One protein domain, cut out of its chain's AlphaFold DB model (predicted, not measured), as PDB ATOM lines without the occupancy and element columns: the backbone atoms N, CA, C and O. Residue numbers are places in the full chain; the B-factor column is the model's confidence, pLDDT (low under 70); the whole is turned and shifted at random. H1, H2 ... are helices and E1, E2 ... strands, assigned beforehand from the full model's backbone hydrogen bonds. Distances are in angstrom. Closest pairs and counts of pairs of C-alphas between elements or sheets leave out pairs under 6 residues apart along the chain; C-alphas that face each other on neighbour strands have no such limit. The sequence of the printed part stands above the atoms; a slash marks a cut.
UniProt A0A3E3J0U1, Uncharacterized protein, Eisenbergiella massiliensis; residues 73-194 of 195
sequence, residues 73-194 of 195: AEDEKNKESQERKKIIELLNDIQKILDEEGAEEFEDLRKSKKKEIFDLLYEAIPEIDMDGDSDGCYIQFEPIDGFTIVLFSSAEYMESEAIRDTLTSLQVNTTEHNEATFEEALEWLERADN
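Overview. This is residues 73 to 194 of the 195 residues of an uncharacterized protein of Eisenbergiella massiliensis (UniProt A0A3E3J0U1). A twisted sheet of four strands has H2 and H3 over one face; the long helix H1 runs side by side with H2, and H4 packs on H1, reaching edge strand E4 with residues 182 to 185. The 122 printed residues hold, in order, H1 H2 E1 E2 E3 H3 E4 H4; the sheet, E1 - E2 - E3 - E4, is antiparallel, and the class is mixed. The whole is compact, with a radius of gyration of the C-alphas of 14.5 A and spans of 43 by 31 by 24 A.

Arrangement. E1 (residues 128 to 132), E2 (137 to 141) and E3 (148 to 153) form a meander, each strand the antiparallel neighbour of the one before; E4 (167 to 173) pairs with E3. Within hydrogen-bond range are N 138 and O 131 at 2.8 A, N 139 and O 151 at 2.8 A, and N 150 and O 171 at 2.8 A. H2 (111 to 124) and H3 (160 to 165) are on the same face, making two layers, helices on one face of a sheet, at heights of 9.7 A and 9.2 A. They touch, closest at C-alphas of Lys 115 and Arg 164, 5.8 A. H1 (73 to 101) touches H2 with residues 86 to 97 alone, closest at C-alphas of Ile 94 and Ile 117, 6.4 A; this helical hairpin has a shallow tilt of 10 degrees, opposite ways. H4 (182 to 193) touches H1, closest at C-alphas of Ile 88 and Leu 186, 6.6 A, and only grazes the sheet. In H1, H2, H3 and H4 every O i to N i+4 pair is within hydrogen-bond range.

Along the chain. H1 starts at C-alpha 73 (109.044, 117.301, 90.182) and is 41.9 A long; H2 is 20.1 A, E4 17.7 A, and H4, 17.0 A, ends at C-alpha 193 (96.633, 116.160, 98.444).

Size, cuts and confidence. The printed part has no cut and no long link. Its mean pLDDT is 75.9; 35 residues are under 70, among them 130 to 146.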
ATOM      1  N   ALA A  73     109.726 117.228  88.891       51.16
ATOM      2  CA  ALA A  73     109.044 117.301  90.182       51.16
ATOM      3  C   ALA A  73     107.539 117.600  90.058       51.16
ATOM      4  O   ALA A  73     106.762 117.220  90.928       51.16
ATOM      5  N   GLU A  74     107.116 118.299  89.005       47.91
ATOM      6  CA  GLU A  74     105.703 118.521  88.694       47.91
ATOM      7  C   GLU A  74     105.092 117.315  87.962       47.91
ATOM      8  O   GLU A  74     103.916 117.051  88.162       47.91
ATOM      9  N   ASP A  75     105.871 116.551  87.188       46.56
ATOM     10  CA  ASP A  75     105.456 115.297  86.544       46.56
ATOM     11  C   ASP A  75     105.329 114.144  87.543       46.56
ATOM     12  O   ASP A  75     104.336 113.421  87.493       46.56
ATOM     13  N   GLU A  76     106.268 113.998  88.489       53.94
ATOM     14  CA  GLU A  76     106.106 113.078  89.625       53.94
ATOM     15  C   GLU A  76     104.882 113.478  90.452       53.94
ATOM     16  O   GLU A  76     103.974 112.668  90.591       53.94
ATOM     17  N   LYS A  77     104.752 114.748  90.864       59.00
ATOM     18  CA  LYS A  77     103.559 115.202  91.600       59.00
ATOM     19  C   LYS A  77     102.252 115.035  90.824       59.00
ATOM     20  O   LYS A  77     101.219 114.758  91.423       59.00
ATOM     21  N   ASN A  78     102.246 115.237  89.507       60.22
ATOM     22  CA  ASN A  78     101.044 115.090  88.685       60.22
ATOM     23  C   ASN A  78     100.695 113.613  88.465       60.22
ATOM     24  O   ASN A  78      99.518 113.262  88.480       60.22
ATOM     25  N   LYS A  79     101.695 112.737  88.321       64.06
ATOM     26  CA  LYS A  79     101.500 111.286  88.278       64.06
ATOM     27  C   LYS A  79     100.996 110.761  89.626       64.06
ATOM     28  O   LYS A  79      99.956 110.111  89.645       64.06
ATOM     29  N   GLU A  80     101.638 111.146  90.728       64.12
ATOM     30  CA  GLU A  80     101.202 110.847  92.097       64.12
ATOM     31  C   GLU A  80      99.776 111.369  92.334       64.12
ATOM     32  O   GLU A  80      98.916 110.632  92.799       64.12
ATOM     33  N   SER A  81      99.457 112.602  91.920       70.19
ATOM     34  CA  SER A  81      98.101 113.167  92.025       70.19
ATOM     35  C   SER A  81      97.073 112.410  91.171       70.19
ATOM     36  O   SER A  81      95.927 112.236  91.589       70.19
ATOM     37  N   GLN A  82      97.443 111.921  89.982       72.00
ATOM     38  CA  GLN A  82      96.553 111.096  89.160       72.00
ATOM     39  C   GLN A  82      96.339 109.698  89.738       72.00
ATOM     40  O   GLN A  82      95.215 109.200  89.713       72.00
ATOM     41  N   GLU A  83      97.381 109.057  90.257       72.94
ATOM     42  CA  GLU A  83      97.274 107.734  90.869       72.94
ATOM     43  C   GLU A  83      96.512 107.802  92.201       72.94
ATOM     44  O   GLU A  83      95.618 106.990  92.428       72.94
ATOM     45  N   ARG A  84      96.732 108.848  93.008       74.44
ATOM     46  CA  ARG A  84      95.920 109.157  94.198       74.44
ATOM     47  C   ARG A  84      94.440 109.298  93.876       74.44
ATOM     48  O   ARG A  84      93.614 108.707  94.562       74.44
ATOM     49  N   LYS A  85      94.087 110.033  92.815       78.81
ATOM     50  CA  LYS A  85      92.682 110.175  92.387       78.81
ATOM     51  C   LYS A  85      92.039 108.830  92.062       78.81
ATOM     52  O   LYS A  85      90.910 108.602  92.480       78.81
ATOM     53  N   LYS A  86      92.762 107.929  91.390       78.94
ATOM     54  CA  LYS A  86      92.270 106.571  91.105       78.94
ATOM     55  C   LYS A  86      92.033 105.765  92.382       78.94
ATOM     56  O   LYS A  86      91.033 105.066  92.471       78.94
ATOM     57  N   ILE A  87      92.921 105.879  93.372       79.38
ATOM     58  CA  ILE A  87      92.766 105.194  94.666       79.38
ATOM     59  C   ILE A  87      91.558 105.750  95.423       79.38
ATOM     60  O   ILE A  87      90.770 104.983  95.963       79.38
ATOM     61  N   ILE A  88      91.371 107.072  95.428       80.56
ATOM     62  CA  ILE A  88      90.205 107.711  96.052       80.56
ATOM     63  C   ILE A  88      88.907 107.252  95.376       80.56
ATOM     64  O   ILE A  88      87.950 106.915  96.067       80.56
ATOM     65  N   GLU A  89      88.852 107.216  94.042       84.62
ATOM     66  CA  GLU A  89      87.689 106.700  93.305       84.62
ATOM     67  C   GLU A  89      87.401 105.235  93.668       84.62
ATOM     68  O   GLU A  89      86.273 104.905  94.027       84.62
ATOM     69  N   LEU A  90      88.433 104.389  93.691       84.69
ATOM     70  CA  LEU A  90      88.330 102.982  94.077       84.69
ATOM     71  C   LEU A  90      87.793 102.798  95.505       84.69
ATOM     72  O   LEU A  90      86.901 101.982  95.731       84.69
ATOM     73  N   LEU A  91      88.312 103.556  96.472       83.31
ATOM     74  CA  LEU A  91      87.851 103.489  97.858       83.31
ATOM     75  C   LEU A  91      86.402 103.958  98.011       83.31
ATOM     76  O   LEU A  91      85.644 103.343  98.756       83.31
ATOM     77  N   ASN A  92      85.999 104.999  97.279       86.38
ATOM     78  CA  ASN A  92      84.608 105.445  97.256       86.38
ATOM     79  C   ASN A  92      83.674 104.380  96.665       86.38
ATOM     80  O   ASN A  92      82.577 104.177  97.185       86.38
ATOM     81  N   ASP A  93      84.099 103.678  95.612       88.56
ATOM     82  CA  ASP A  93      83.322 102.579  95.032       88.56
ATOM     83  C   ASP A  93      83.168 101.413  96.020       88.56
ATOM     84  O   ASP A  93      82.071 100.868  96.165       88.56
ATOM     85  N   ILE A  94      84.228 101.068  96.761       86.06
ATOM     86  CA  ILE A  94      84.177 100.041  97.812       86.06
ATOM     87  C   ILE A  94      83.255 100.474  98.961       86.06
ATOM     88  O   ILE A  94      82.387  99.697  99.365       86.06
ATOM     89  N   GLN A  95      83.387 101.711  99.451       85.19
ATOM     90  CA  GLN A  95      82.532 102.249 100.515       85.19
ATOM     91  C   GLN A  95      81.059 102.245 100.098       85.19
ATOM     92  O   GLN A  95      80.187 101.829 100.855       85.19
ATOM     93  N   LYS A  96      80.771 102.620  98.853       88.88
ATOM     94  CA  LYS A  96      79.416 102.575  98.310       88.88
ATOM     95  C   LYS A  96      78.848 101.153  98.288       88.88
ATOM     96  O   LYS A  96      77.668 100.973  98.582       88.88
ATOM     97  N   ILE A  97      79.658 100.145  97.950       88.31
ATOM     98  CA  ILE A  97      79.233  98.737  98.002       88.31
ATOM     99  C   ILE A  97      78.891  98.323  99.441       88.31
ATOM    100  O   ILE A  97      77.893  97.631  99.644       88.31
ATOM    101  N   LEU A  98      79.688  98.750 100.426       85.75
ATOM    102  CA  LEU A  98      79.418  98.500 101.846       85.75
ATOM    103  C   LEU A  98      78.095  99.145 102.282       85.75
ATOM    104  O   LEU A  98      77.229  98.455 102.825       85.75
ATOM    105  N   ASP A  99      77.888 100.420 101.946       86.31
ATOM    106  CA  ASP A  99      76.678 101.174 102.288       86.31
ATOM    107  C   ASP A  99      75.410 100.570 101.655       86.31
ATOM    108  O   ASP A  99      74.368 100.465 102.306       86.31
ATOM    109  N   GLU A 100      75.483 100.156 100.384       89.62
ATOM    110  CA  GLU A 100      74.361  99.542  99.658       89.62
ATOM    111  C   GLU A 100      73.962  98.177 100.237       89.62
ATOM    112  O   GLU A 100      72.776  97.832 100.258       89.62
ATOM    113  N   GLU A 101      74.934  97.401 100.720       88.75
ATOM    114  CA  GLU A 101      74.690  96.113 101.373       88.75
ATOM    115  C   GLU A 101      74.380  96.255 102.872       88.75
ATOM    116  O   GLU A 101      73.937  95.286 103.495       88.75
ATOM    117  N   GLY A 102      74.556  97.453 103.444       84.94
ATOM    118  CA  GLY A 102      74.421  97.708 104.878       84.94
ATOM    119  C   GLY A 102      75.454  96.948 105.713       84.94
ATOM    120  O   GLY A 102      75.124  96.486 106.805       84.94
ATOM    121  N   ALA A 103      76.653  96.757 105.162       84.75
ATOM    122  CA  ALA A 103      77.778  96.085 105.802       84.75
ATOM    123  C   ALA A 103      78.694  97.118 106.471       84.75
ATOM    124  O   ALA A 103      79.010  98.138 105.864       84.75
ATOM    125  N   GLU A 104      79.119  96.852 107.707       80.06
ATOM    126  CA  GLU A 104      80.086  97.706 108.413       80.06
ATOM    127  C   GLU A 104      81.524  97.336 108.017       80.06
ATOM    128  O   GLU A 104      82.377  98.211 107.881       80.06
ATOM    129  N   GLU A 105      81.774  96.048 107.760       81.75
ATOM    130  CA  GLU A 105      83.091  95.513 107.410       81.75
ATOM    131  C   GLU A 105      83.050  94.707 106.098       81.75
ATOM    132  O   GLU A 105      82.005  94.209 105.663       81.75
ATOM    133  N   PHE A 106      84.207  94.534 105.450       84.31
ATOM    134  CA  PHE A 106      84.309  93.725 104.229       84.31
ATOM    135  C   PHE A 106      83.858  92.280 104.475       84.31
ATOM    136  O   PHE A 106      83.254  91.637 103.615       84.31
ATOM    137  N   GLU A 107      84.137  91.761 105.663       86.38
ATOM    138  CA  GLU A 107      83.862  90.414 106.129       86.38
ATOM    139  C   GLU A 107      82.367  90.090 106.081       86.38
ATOM    140  O   GLU A 107      82.016  88.960 105.711       86.38
ATOM    141  N   ASP A 108      81.524  91.090 106.355       84.94
ATOM    142  CA  ASP A 108      80.062  91.004 106.361       84.94
ATOM    143  C   ASP A 108      79.466  90.884 104.953       84.94
ATOM    144  O   ASP A 108      78.327  90.432 104.776       84.94
ATOM    145  N   LEU A 109      80.236  91.241 103.920       86.81
ATOM    146  CA  LEU A 109      79.767  91.187 102.546       86.81
ATOM    147  C   LEU A 109      79.518  89.754 102.075       86.81
ATOM    148  O   LEU A 109      80.256  88.796 102.336       86.81
ATOM    149  N   ARG A 110      78.487  89.608 101.241       86.44
ATOM    150  CA  ARG A 110      78.244  88.358 100.518       86.44
ATOM    151  C   ARG A 110      79.408  88.059  99.582       86.44
ATOM    152  O   ARG A 110      79.982  88.958  98.973       86.44
ATOM    153  N   LYS A 111      79.657  86.768  99.338       83.88
ATOM    154  CA  LYS A 111      80.695  86.310  98.398       83.88
ATOM    155  C   LYS A 111      80.628  87.007  97.034       83.88
ATOM    156  O   LYS A 111      81.666  87.321  96.477       83.88
ATOM    157  N   SER A 112      79.433  87.269  96.499       85.69
ATOM    158  CA  SER A 112      79.277  87.979  95.220       85.69
ATOM    159  C   SER A 112      79.862  89.391  95.241       85.69
ATOM    160  O   SER A 112      80.463  89.802  94.260       85.69
ATOM    161  N   LYS A 113      79.712  90.105  96.360       88.19
ATOM    162  CA  LYS A 113      80.196  91.475  96.540       88.19
ATOM    163  C   LYS A 113      81.688  91.523  96.853       88.19
ATOM    164  O   LYS A 113      82.390  92.352  96.292       88.19
ATOM    165  N   LYS A 114      82.201  90.550  97.612       88.06
ATOM    166  CA  LYS A 114      83.654  90.357  97.786       88.06
ATOM    167  C   LYS A 114      84.374  90.165  96.445       88.06
ATOM    168  O   LYS A 114      85.422  90.757  96.219       88.06
ATOM    169  N   LYS A 115      83.780  89.385  95.531       88.25
ATOM    170  CA  LYS A 115      84.308  89.194  94.168       88.25
ATOM    171  C   LYS A 115      84.273  90.469  93.329       88.25
ATOM    172  O   LYS A 115      85.206  90.704  92.578       88.25
ATOM    173  N   GLU A 116      83.213  91.265  93.459       88.94
ATOM    174  CA  GLU A 116      83.085  92.559  92.776       88.94
ATOM    175  C   GLU A 116      84.191  93.527  93.222       88.94
ATOM    176  O   GLU A 116      84.866  94.111  92.383       88.94
ATOM    177  N   ILE A 117      84.455  93.610  94.530       86.69
ATOM    178  CA  ILE A 117      85.551  94.418  95.087       86.69
ATOM    179  C   ILE A 117      86.919  93.926  94.601       86.69
ATOM    180  O   ILE A 117      87.774  94.734  94.248       86.69
ATOM    181  N   PHE A 118      87.127  92.609  94.540       86.81
ATOM    182  CA  PHE A 118      88.355  92.045  93.981       86.81
ATOM    183  C   PHE A 118      88.574  92.453  92.529       86.81
ATOM    184  O   PHE A 118      89.680  92.847  92.182       86.81
ATOM    185  N   ASP A 119      87.538  92.377  91.691       86.88
ATOM    186  CA  ASP A 119      87.655  92.751  90.280       86.88
ATOM    187  C   ASP A 119      88.010  94.238  90.136       86.88
ATOM    188  O   ASP A 119      88.869  94.588  89.331       86.88
ATOM    189  N   LEU A 120      87.406  95.106  90.958       85.50
ATOM    190  CA  LEU A 120      87.742  96.533  90.998       85.50
ATOM    191  C   LEU A 120      89.214  96.763  91.372       85.50
ATOM    192  O   LEU A 120      89.903  97.532  90.704       85.50
ATOM    193  N   LEU A 121      89.710  96.075  92.404       81.00
ATOM    194  CA  LEU A 121      91.103  96.171  92.855       81.00
ATOM    195  C   LEU A 121      92.088  95.655  91.799       81.00
ATOM    196  O   LEU A 121      93.093  96.305  91.516       81.00
ATOM    197  N   TYR A 122      91.779  94.505  91.204       80.19
ATOM    198  CA  TYR A 122      92.630  93.834  90.227       80.19
ATOM    199  C   TYR A 122      92.774  94.633  88.922       80.19
ATOM    200  O   TYR A 122      93.846  94.648  88.327       80.19
ATOM    201  N   GLU A 123      91.718  95.325  88.485       79.50
ATOM    202  CA  GLU A 123      91.759  96.190  87.297       79.50
ATOM    203  C   GLU A 123      92.417  97.553  87.575       79.50
ATOM    204  O   GLU A 123      93.046  98.139  86.691       79.50
ATOM    205  N   ALA A 124      92.267  98.087  88.792       71.75
ATOM    206  CA  ALA A 124      92.750  99.422  89.135       71.75
ATOM    207  C   ALA A 124      94.257  99.476  89.432       71.75
ATOM    208  O   ALA A 124      94.876 100.523  89.211       71.75
ATOM    209  N   ILE A 125      94.848  98.386  89.936       67.44
ATOM    210  CA  ILE A 125      96.206  98.400  90.493       67.44
ATOM    211  C   ILE A 125      97.148  97.521  89.648       67.44
ATOM    212  O   ILE A 125      96.979  96.304  89.604       67.44
ATOM    213  N   PRO A 126      98.149  98.115  88.967       55.53
ATOM    214  CA  PRO A 126      98.973  97.415  87.977       55.53
ATOM    215  C   PRO A 126     100.079  96.536  88.578       55.53
ATOM    216  O   PRO A 126     100.562  95.633  87.896       55.53
ATOM    217  N   GLU A 127     100.497  96.798  89.819       65.31
ATOM    218  CA  GLU A 127     101.506  96.012  90.528       65.31
ATOM    219  C   GLU A 127     100.849  95.285  91.700       65.31
ATOM    220  O   GLU A 127     100.293  95.894  92.613       65.31
ATOM    221  N   ILE A 128     100.875  93.960  91.615       66.69
ATOM    222  CA  ILE A 128     100.253  93.058  92.572       66.69
ATOM    223  C   ILE A 128     101.370  92.188  93.124       66.69
ATOM    224  O   ILE A 128     101.932  91.378  92.380       66.69
ATOM    225  N   ASP A 129     101.690  92.356  94.404       70.38
ATOM    226  CA  ASP A 129     102.563  91.422  95.102       70.38
ATOM    227  C   ASP A 129     101.702  90.320  95.720       70.38
ATOM    228  O   ASP A 129     100.713  90.581  96.414       70.38
ATOM    229  N   MET A 130     102.033  89.076  95.389       69.19
ATOM    230  CA  MET A 130     101.315  87.897  95.853       69.19
ATOM    231  C   MET A 130     102.299  87.007  96.582       69.19
ATOM    232  O   MET A 130     103.249  86.493  95.990       69.19
ATOM    233  N   ASP A 131     102.022  86.790  97.855       67.44
ATOM    234  CA  ASP A 131     102.763  85.862  98.686       67.44
ATOM    235  C   ASP A 131     101.778  85.110  99.585       67.44
ATOM    236  O   ASP A 131     100.605  85.466  99.731       67.44
ATOM    237  N   GLY A 132     102.205  83.962 100.077       61.06
ATOM    238  CA  GLY A 132     101.302  82.968 100.617       61.06
ATOM    239  C   GLY A 132     102.029  81.706 101.021       61.06
ATOM    240  O   GLY A 132     102.986  81.259 100.382       61.06
ATOM    241  N   ASP A 133     101.550  81.133 102.108       63.09
ATOM    242  CA  ASP A 133     102.051  79.915 102.711       63.09
ATOM    243  C   ASP A 133     100.942  78.853 102.746       63.09
ATOM    244  O   ASP A 133     100.038  78.829 101.912       63.09
ATOM    245  N   SER A 134     101.057  77.880 103.648       51.22
ATOM    246  CA  SER A 134     100.102  76.767 103.707       51.22
ATOM    247  C   SER A 134      98.752  77.154 104.322       51.22
ATOM    248  O   SER A 134      97.836  76.333 104.295       51.22
ATOM    249  N   ASP A 135      98.623  78.353 104.890       59.84
ATOM    250  CA  ASP A 135      97.450  78.827 105.627       59.84
ATOM    251  C   ASP A 135      96.696  79.968 104.932       59.84
ATOM    252  O   ASP A 135      95.555  80.265 105.306       59.84
ATOM    253  N   GLY A 136      97.255  80.524 103.861       63.19
ATOM    254  CA  GLY A 136      96.544  81.414 102.958       63.19
ATOM    255  C   GLY A 136      97.470  82.173 102.022       63.19
ATOM    256  O   GLY A 136      98.692  82.091 102.106       63.19
ATOM    257  N   CYS A 137      96.862  82.940 101.128       63.41
ATOM    258  CA  CYS A 137      97.549  83.894 100.272       63.41
ATOM    259  C   CYS A 137      97.091  85.299 100.646       63.41
ATOM    260  O   CYS A 137      95.902  85.524 100.899       63.41
ATOM    261  N   TYR A 138      98.017  86.249 100.631       69.56
ATOM    262  CA  TYR A 138      97.677  87.656 100.637       69.56
ATOM    263  C   TYR A 138      97.992  88.275  99.283       69.56
ATOM    264  O   TYR A 138      98.958  87.920  98.609       69.56
ATOM    265  N   ILE A 139      97.133  89.201  98.880       64.38
ATOM    266  CA  ILE A 139      97.424  90.102  97.781       64.38
ATOM    267  C   ILE A 139      97.699  91.458  98.387       64.38
ATOM    268  O   ILE A 139      96.792  92.076  98.947       64.38
ATOM    269  N   GLN A 140      98.940  91.904  98.251       67.88
ATOM    270  CA  GLN A 140      99.328  93.254  98.582       67.88
ATOM    271  C   GLN A 140      99.304  94.095  97.315       67.88
ATOM    272  O   GLN A 140     100.031  93.873  96.347       67.88
ATOM    273  N   PHE A 141      98.449  95.098  97.349       63.50
ATOM    274  CA  PHE A 141      98.471  96.174  96.393       63.50
ATOM    275  C   PHE A 141      99.328  97.277  97.003       63.50
ATOM    276  O   PHE A 141      98.956  97.832  98.041       63.50
ATOM    277  N   GLU A 142     100.475  97.566  96.388       60.25
ATOM    278  CA  GLU A 142     101.330  98.697  96.752       60.25
ATOM    279  C   GLU A 142     100.949  99.923  95.921       60.25
ATOM    280  O   GLU A 142     101.388 100.065  94.780       60.25
ATOM    281  N   PRO A 143     100.134 100.841  96.450       61.00
ATOM    282  CA  PRO A 143     100.021 102.146  95.844       61.00
ATOM    283  C   PRO A 143     100.849 103.209  96.574       61.00
ATOM    284  O   PRO A 143     101.378 103.058  97.676       61.00
ATOM    285  N   ILE A 144     100.964 104.316  95.858       60.62
ATOM    286  CA  ILE A 144     101.837 105.449  96.101       60.62
ATOM    287  C   ILE A 144     101.552 106.094  97.470       60.62
ATOM    288  O   ILE A 144     100.418 106.117  97.943       60.62
ATOM    289  N   ASP A 145     102.610 106.625  98.093       63.44
ATOM    290  CA  ASP A 145     102.611 107.348  99.377       63.44
ATOM    291  C   ASP A 145     102.460 106.516 100.662       63.44
ATOM    292  O   ASP A 145     102.206 107.060 101.735       63.44
ATOM    293  N   GLY A 146     102.707 105.207 100.608       67.19
ATOM    294  CA  GLY A 146     102.687 104.360 101.808       67.19
ATOM    295  C   GLY A 146     101.271 104.080 102.317       67.19
ATOM    296  O   GLY A 146     101.052 103.872 103.510       67.19
ATOM    297  N   PHE A 147     100.318 104.088 101.390       75.50
ATOM    298  CA  PHE A 147      99.046 103.404 101.522       75.50
ATOM    299  C   PHE A 147      99.201 101.973 100.993       75.50
ATOM    300  O   PHE A 147      99.937 101.736 100.041       75.50
ATOM    301  N   THR A 148      98.528 100.996 101.589       78.50
ATOM    302  CA  THR A 148      98.622  99.591 101.168       78.50
ATOM    303  C   THR A 148      97.286  98.899 101.380       78.50
ATOM    304  O   THR A 148      96.715  99.001 102.463       78.50
ATOM    305  N   ILE A 149      96.790  98.176 100.373       80.69
ATOM    306  CA  ILE A 149      95.607  97.314 100.522       80.69
ATOM    307  C   ILE A 149      96.079  95.874 100.550       80.69
ATOM    308  O   ILE A 149      96.841  95.454  99.682       80.69
ATOM    309  N   VAL A 150      95.604  95.120 101.533       83.19
ATOM    310  CA  VAL A 150      95.910  93.703 101.684       83.19
ATOM    311  C   VAL A 150      94.606  92.921 101.641       83.19
ATOM    312  O   VAL A 150      93.753  93.074 102.513       83.19
ATOM    313  N   LEU A 151      94.436  92.079 100.626       84.19
ATOM    314  CA  LEU A 151      93.377  91.073 100.610       84.19
ATOM    315  C   LEU A 151      93.926  89.776 101.172       84.19
ATOM    316  O   LEU A 151      94.939  89.291 100.682       84.19
ATOM    317  N   PHE A 152      93.228  89.177 102.127       84.62
ATOM    318  CA  PHE A 152      93.534  87.828 102.573       84.62
ATOM    319  C   PHE A 152      92.588  86.829 101.914       84.62
ATOM    320  O   PHE A 152      91.396  87.082 101.692       84.62
ATOM    321  N   SER A 153      93.136  85.664 101.609       83.75
ATOM    322  CA  SER A 153      92.416  84.563 101.007       83.75
ATOM    323  C   SER A 153      92.901  83.250 101.580       83.75
ATOM    324  O   SER A 153      94.094  83.026 101.744       83.75
ATOM    325  N   SER A 154      91.968  82.337 101.837       84.62
ATOM    326  CA  SER A 154      92.305  80.986 102.284       84.62
ATOM    327  C   SER A 154      92.670  80.049 101.122       84.62
ATOM    328  O   SER A 154      92.519  78.833 101.254       84.62
ATOM    329  N   ALA A 155      93.023  80.584  99.951       80.62
ATOM    330  CA  ALA A 155      93.454  79.784  98.814       80.62
ATOM    331  C   ALA A 155      94.770  79.060  99.133       80.62
ATOM    332  O   ALA A 155      95.726  79.668  99.603       80.62
ATOM    333  N   GLU A 156      94.830  77.766  98.812       73.06
ATOM    334  CA  GLU A 156      96.048  76.946  98.935       73.06
ATOM    335  C   GLU A 156      97.047  77.187  97.781       73.06
ATOM    336  O   GLU A 156      98.152  76.645  97.785       73.06
ATOM    337  N   TYR A 157      96.646  77.959  96.764       72.69
ATOM    338  CA  TYR A 157      97.418  78.218  95.548       72.69
ATOM    339  C   TYR A 157      97.248  79.676  95.100       72.69
ATOM    340  O   TYR A 157      96.143  80.219  95.145       72.69
ATOM    341  N   MET A 158      98.327  80.276  94.591       71.56
ATOM    342  CA  MET A 158      98.383  81.665  94.110       71.56
ATOM    343  C   MET A 158      97.809  81.825  92.691       71.56
ATOM    344  O   MET A 158      98.481  82.295  91.774       71.56
ATOM    345  N   GLU A 159      96.566  81.396  92.484       77.69
ATOM    346  CA  GLU A 159      95.824  81.653  91.246       77.69
ATOM    347  C   GLU A 159      94.750  82.713  91.503       77.69
ATOM    348  O   GLU A 159      93.985  82.606  92.462       77.69
ATOM    349  N   SER A 160      94.658  83.731  90.640       74.81
ATOM    350  CA  SER A 160      93.754  84.874  90.845       74.81
ATOM    351  C   SER A 160      92.287  84.459  91.000       74.81
ATOM    352  O   SER A 160      91.580  85.014  91.836       74.81
ATOM    353  N   GLU A 161      91.833  83.442  90.261       81.19
ATOM    354  CA  GLU A 161      90.478  82.890  90.389       81.19
ATOM    355  C   GLU A 161      90.255  82.187  91.737       81.19
ATOM    356  O   GLU A 161      89.220  82.382  92.376       81.19
ATOM    357  N   ALA A 162      91.233  81.396  92.194       81.69
ATOM    358  CA  ALA A 162      91.164  80.702  93.477       81.69
ATOM    359  C   ALA A 162      91.140  81.701  94.640       81.69
ATOM    360  O   ALA A 162      90.327  81.560  95.561       81.69
ATOM    361  N   ILE A 163      91.971  82.742  94.555       81.62
ATOM    362  CA  ILE A 163      92.030  83.822  95.536       81.62
ATOM    363  C   ILE A 163      90.691  84.561  95.591       81.62
ATOM    364  O   ILE A 163      90.080  84.636  96.660       81.62
ATOM    365  N   ARG A 164      90.191  85.018  94.435       83.81
ATOM    366  CA  ARG A 164      88.902  85.712  94.281       83.81
ATOM    367  C   ARG A 164      87.735  84.934  94.890       83.81
ATOM    368  O   ARG A 164      86.824  85.516  95.479       83.81
ATOM    369  N   ASP A 165      87.752  83.611  94.770       84.94
ATOM    370  CA  ASP A 165      86.672  82.746  95.243       84.94
ATOM    371  C   ASP A 165      86.709  82.454  96.749       84.94
ATOM    372  O   ASP A 165      85.690  82.047  97.330       84.94
ATOM    373  N   THR A 166      87.853  82.696  97.387       84.88
ATOM    374  CA  THR A 166      88.124  82.354  98.790       84.88
ATOM    375  C   THR A 166      88.572  83.555  99.628       84.88
ATOM    376  O   THR A 166      89.205  83.384 100.668       84.88
ATOM    377  N   LEU A 167      88.197  84.770  99.211       86.81
ATOM    378  CA  LEU A 167      88.448  86.005  99.960       86.81
ATOM    379  C   LEU A 167      87.800  85.968 101.340       86.81
ATOM    380  O   LEU A 167      86.595  85.719 101.490       86.81
ATOM    381  N   THR A 168      88.617  86.255 102.339       84.25
ATOM    382  CA  THR A 168      88.252  86.209 103.751       84.25
ATOM    383  C   THR A 168      88.168  87.619 104.309       84.25
ATOM    384  O   THR A 168      87.071  87.998 104.732       84.25
ATOM    385  N   SER A 169      89.255  88.387 104.206       85.50
ATOM    386  CA  SER A 169      89.362  89.755 104.721       85.50
ATOM    387  C   SER A 169      89.971  90.741 103.725       85.50
ATOM    388  O   SER A 169      90.644  90.355 102.764       85.50
ATOM    389  N   LEU A 170      89.720  92.026 103.972       86.75
ATOM    390  CA  LEU A 170      90.338  93.152 103.279       86.75
ATOM    391  C   LEU A 170      90.811  94.147 104.333       86.75
ATOM    392  O   LEU A 170      90.020  94.621 105.140       86.75
ATOM    393  N   GLN A 171      92.097  94.467 104.304       84.94
ATOM    394  CA  GLN A 171      92.711  95.439 105.194       84.94
ATOM    395  C   GLN A 171      93.275  96.607 104.401       84.94
ATOM    396  O   GLN A 171      93.834  96.433 103.317       84.94
ATOM    397  N   VAL A 172      93.160  97.797 104.976       83.56
ATOM    398  CA  VAL A 172      93.757  99.014 104.441       83.56
ATOM    399  C   VAL A 172      94.761  99.537 105.457       83.56
ATOM    400  O   VAL A 172      94.463  99.658 106.639       83.56
ATOM    401  N   ASN A 173      95.973  99.828 105.007       81.81
ATOM    402  CA  ASN A 173      97.061 100.329 105.833       81.81
ATOM    403  C   ASN A 173      97.528 101.679 105.290       81.81
ATOM    404  O   ASN A 173      97.545 101.907 104.082       81.81
ATOM    405  N   THR A 174      97.928 102.568 106.191       76.75
ATOM    406  CA  THR A 174      98.559 103.851 105.858       76.75
ATOM    407  C   THR A 174      99.875 103.975 106.618       76.75
ATOM    408  O   THR A 174     100.124 103.250 107.581       76.75
ATOM    409  N   THR A 175     100.704 104.951 106.258       71.81
ATOM    410  CA  THR A 175     101.918 105.268 107.033       71.81
ATOM    411  C   THR A 175     101.640 105.635 108.496       71.81
ATOM    412  O   THR A 175     102.541 105.523 109.330       71.81
ATOM    413  N   GLU A 176     100.423 106.086 108.818       66.38
ATOM    414  CA  GLU A 176     100.028 106.521 110.161       66.38
ATOM    415  C   GLU A 176      99.299 105.418 110.954       66.38
ATOM    416  O   GLU A 176      99.376 105.398 112.184       66.38
ATOM    417  N   HIS A 177      98.646 104.475 110.267       66.56
ATOM    418  CA  HIS A 177      97.788 103.452 110.866       66.56
ATOM    419  C   HIS A 177      98.010 102.075 110.223       66.56
ATOM    420  O   HIS A 177      97.790 101.905 109.023       66.56
ATOM    421  N   ASN A 178      98.361 101.081 111.047       67.44
ATOM    422  CA  ASN A 178      98.163  99.672 110.698       67.44
ATOM    423  C   ASN A 178      96.677  99.349 110.927       67.44
ATOM    424  O   ASN A 178      96.206  99.546 112.045       67.44
ATOM    425  N   GLU A 179      95.983  98.871 109.893       77.75
ATOM    426  CA  GLU A 179      94.540  98.569 109.861       77.75
ATOM    427  C   GLU A 179      93.636  99.806 110.043       77.75
ATOM    428  O   GLU A 179      92.887  99.926 111.010       77.75
ATOM    429  N   ALA A 180      93.711 100.745 109.098       78.56
ATOM    430  CA  ALA A 180      92.784 101.870 109.004       78.56
ATOM    431  C   ALA A 180      91.407 101.424 108.483       78.56
ATOM    432  O   ALA A 180      91.307 100.572 107.596       78.56
ATOM    433  N   THR A 181      90.345 102.062 108.972       79.88
ATOM    434  CA  THR A 181      89.021 101.993 108.334       79.88
ATOM    435  C   THR A 181      89.043 102.670 106.959       79.88
ATOM    436  O   THR A 181      89.905 103.506 106.674       79.88
ATOM    437  N   PHE A 182      88.075 102.353 106.093       77.75
ATOM    438  CA  PHE A 182      87.949 103.005 104.783       77.75
ATOM    439  C   PHE A 182      87.767 104.526 104.895       77.75
ATOM    440  O   PHE A 182      88.354 105.270 104.110       77.75
ATOM    441  N   GLU A 183      87.021 104.990 105.903       78.12
ATOM    442  CA  GLU A 183      86.859 106.417 106.196       78.12
ATOM    443  C   GLU A 183      88.195 107.070 106.588       78.12
ATOM    444  O   GLU A 183      88.576 108.089 106.013       78.12
ATOM    445  N   GLU A 184      88.957 106.466 107.506       81.44
ATOM    446  CA  GLU A 184      90.272 106.979 107.926       81.44
ATOM    447  C   GLU A 184      91.282 107.001 106.769       81.44
ATOM    448  O   GLU A 184      92.059 107.948 106.626       81.44
ATOM    449  N   ALA A 185      91.248 105.978 105.917       79.75
ATOM    450  CA  ALA A 185      92.039 105.882 104.699       79.75
ATOM    451  C   ALA A 185      91.723 107.009 103.699       79.75
ATOM    452  O   ALA A 185      92.644 107.645 103.174       79.75
ATOM    453  N   LEU A 186      90.436 107.277 103.456       79.31
ATOM    454  CA  LEU A 186      89.980 108.375 102.601       79.31
ATOM    455  C   LEU A 186      90.413 109.731 103.169       79.31
ATOM    456  O   LEU A 186      91.021 110.527 102.452       79.31
ATOM    457  N   GLU A 187      90.190 109.973 104.465       82.00
ATOM    458  CA  GLU A 187      90.619 111.211 105.123       82.00
ATOM    459  C   GLU A 187      92.137 111.428 105.021       82.00
ATOM    460  O   GLU A 187      92.605 112.558 104.843       82.00
ATOM    461  N   TRP A 188      92.925 110.358 105.153       81.25
ATOM    462  CA  TRP A 188      94.378 110.420 105.041       81.25
ATOM    463  C   TRP A 188      94.821 110.799 103.617       81.25
ATOM    464  O   TRP A 188      95.635 111.715 103.455       81.25
ATOM    465  N   LEU A 189      94.228 110.182 102.587       75.38
ATOM    466  CA  LEU A 189      94.508 110.488 101.177       75.38
ATOM    467  C   LEU A 189      94.116 111.929 100.804       75.38
ATOM    468  O   LEU A 189      94.888 112.628 100.143       75.38
ATOM    469  N   GLU A 190      92.968 112.417 101.281       76.00
ATOM    470  CA  GLU A 190      92.516 113.798 101.051       76.00
ATOM    471  C   GLU A 190      93.412 114.842 101.740       76.00
ATOM    472  O   GLU A 190      93.674 115.925 101.203       76.00
ATOM    473  N   ARG A 191      93.931 114.536 102.938       73.38
ATOM    474  CA  ARG A 191      94.906 115.401 103.630       73.38
ATOM    475  C   ARG A 191      96.246 115.438 102.906       73.38
ATOM    476  O   ARG A 191      96.899 116.483 102.916       73.38
ATOM    477  N   ALA A 192      96.663 114.325 102.307       64.88
ATOM    478  CA  ALA A 192      97.921 114.236 101.582       64.88
ATOM    479  C   ALA A 192      97.923 115.085 100.296       64.88
ATOM    480  O   ALA A 192      98.988 115.570  99.916       64.88
ATOM    481  N   ASP A 193      96.772 115.305  99.646       57.47
ATOM    482  CA  ASP A 193      96.633 116.160  98.444       57.47
ATOM    483  C   ASP A 193      96.821 117.664  98.751       57.47
ATOM    484  O   ASP A 193      97.151 118.465  97.881       57.47
ATOM    485  N   ASN A 194      96.665 118.051 100.023       52.06
ATOM    486  CA  ASN A 194      96.811 119.429 100.500       52.06
ATOM    487  C   ASN A 194      98.216 119.760 101.062       52.06
ATOM    488  O   ASN A 194      98.401 120.856 101.604       52.06
TER     489      ASN A 194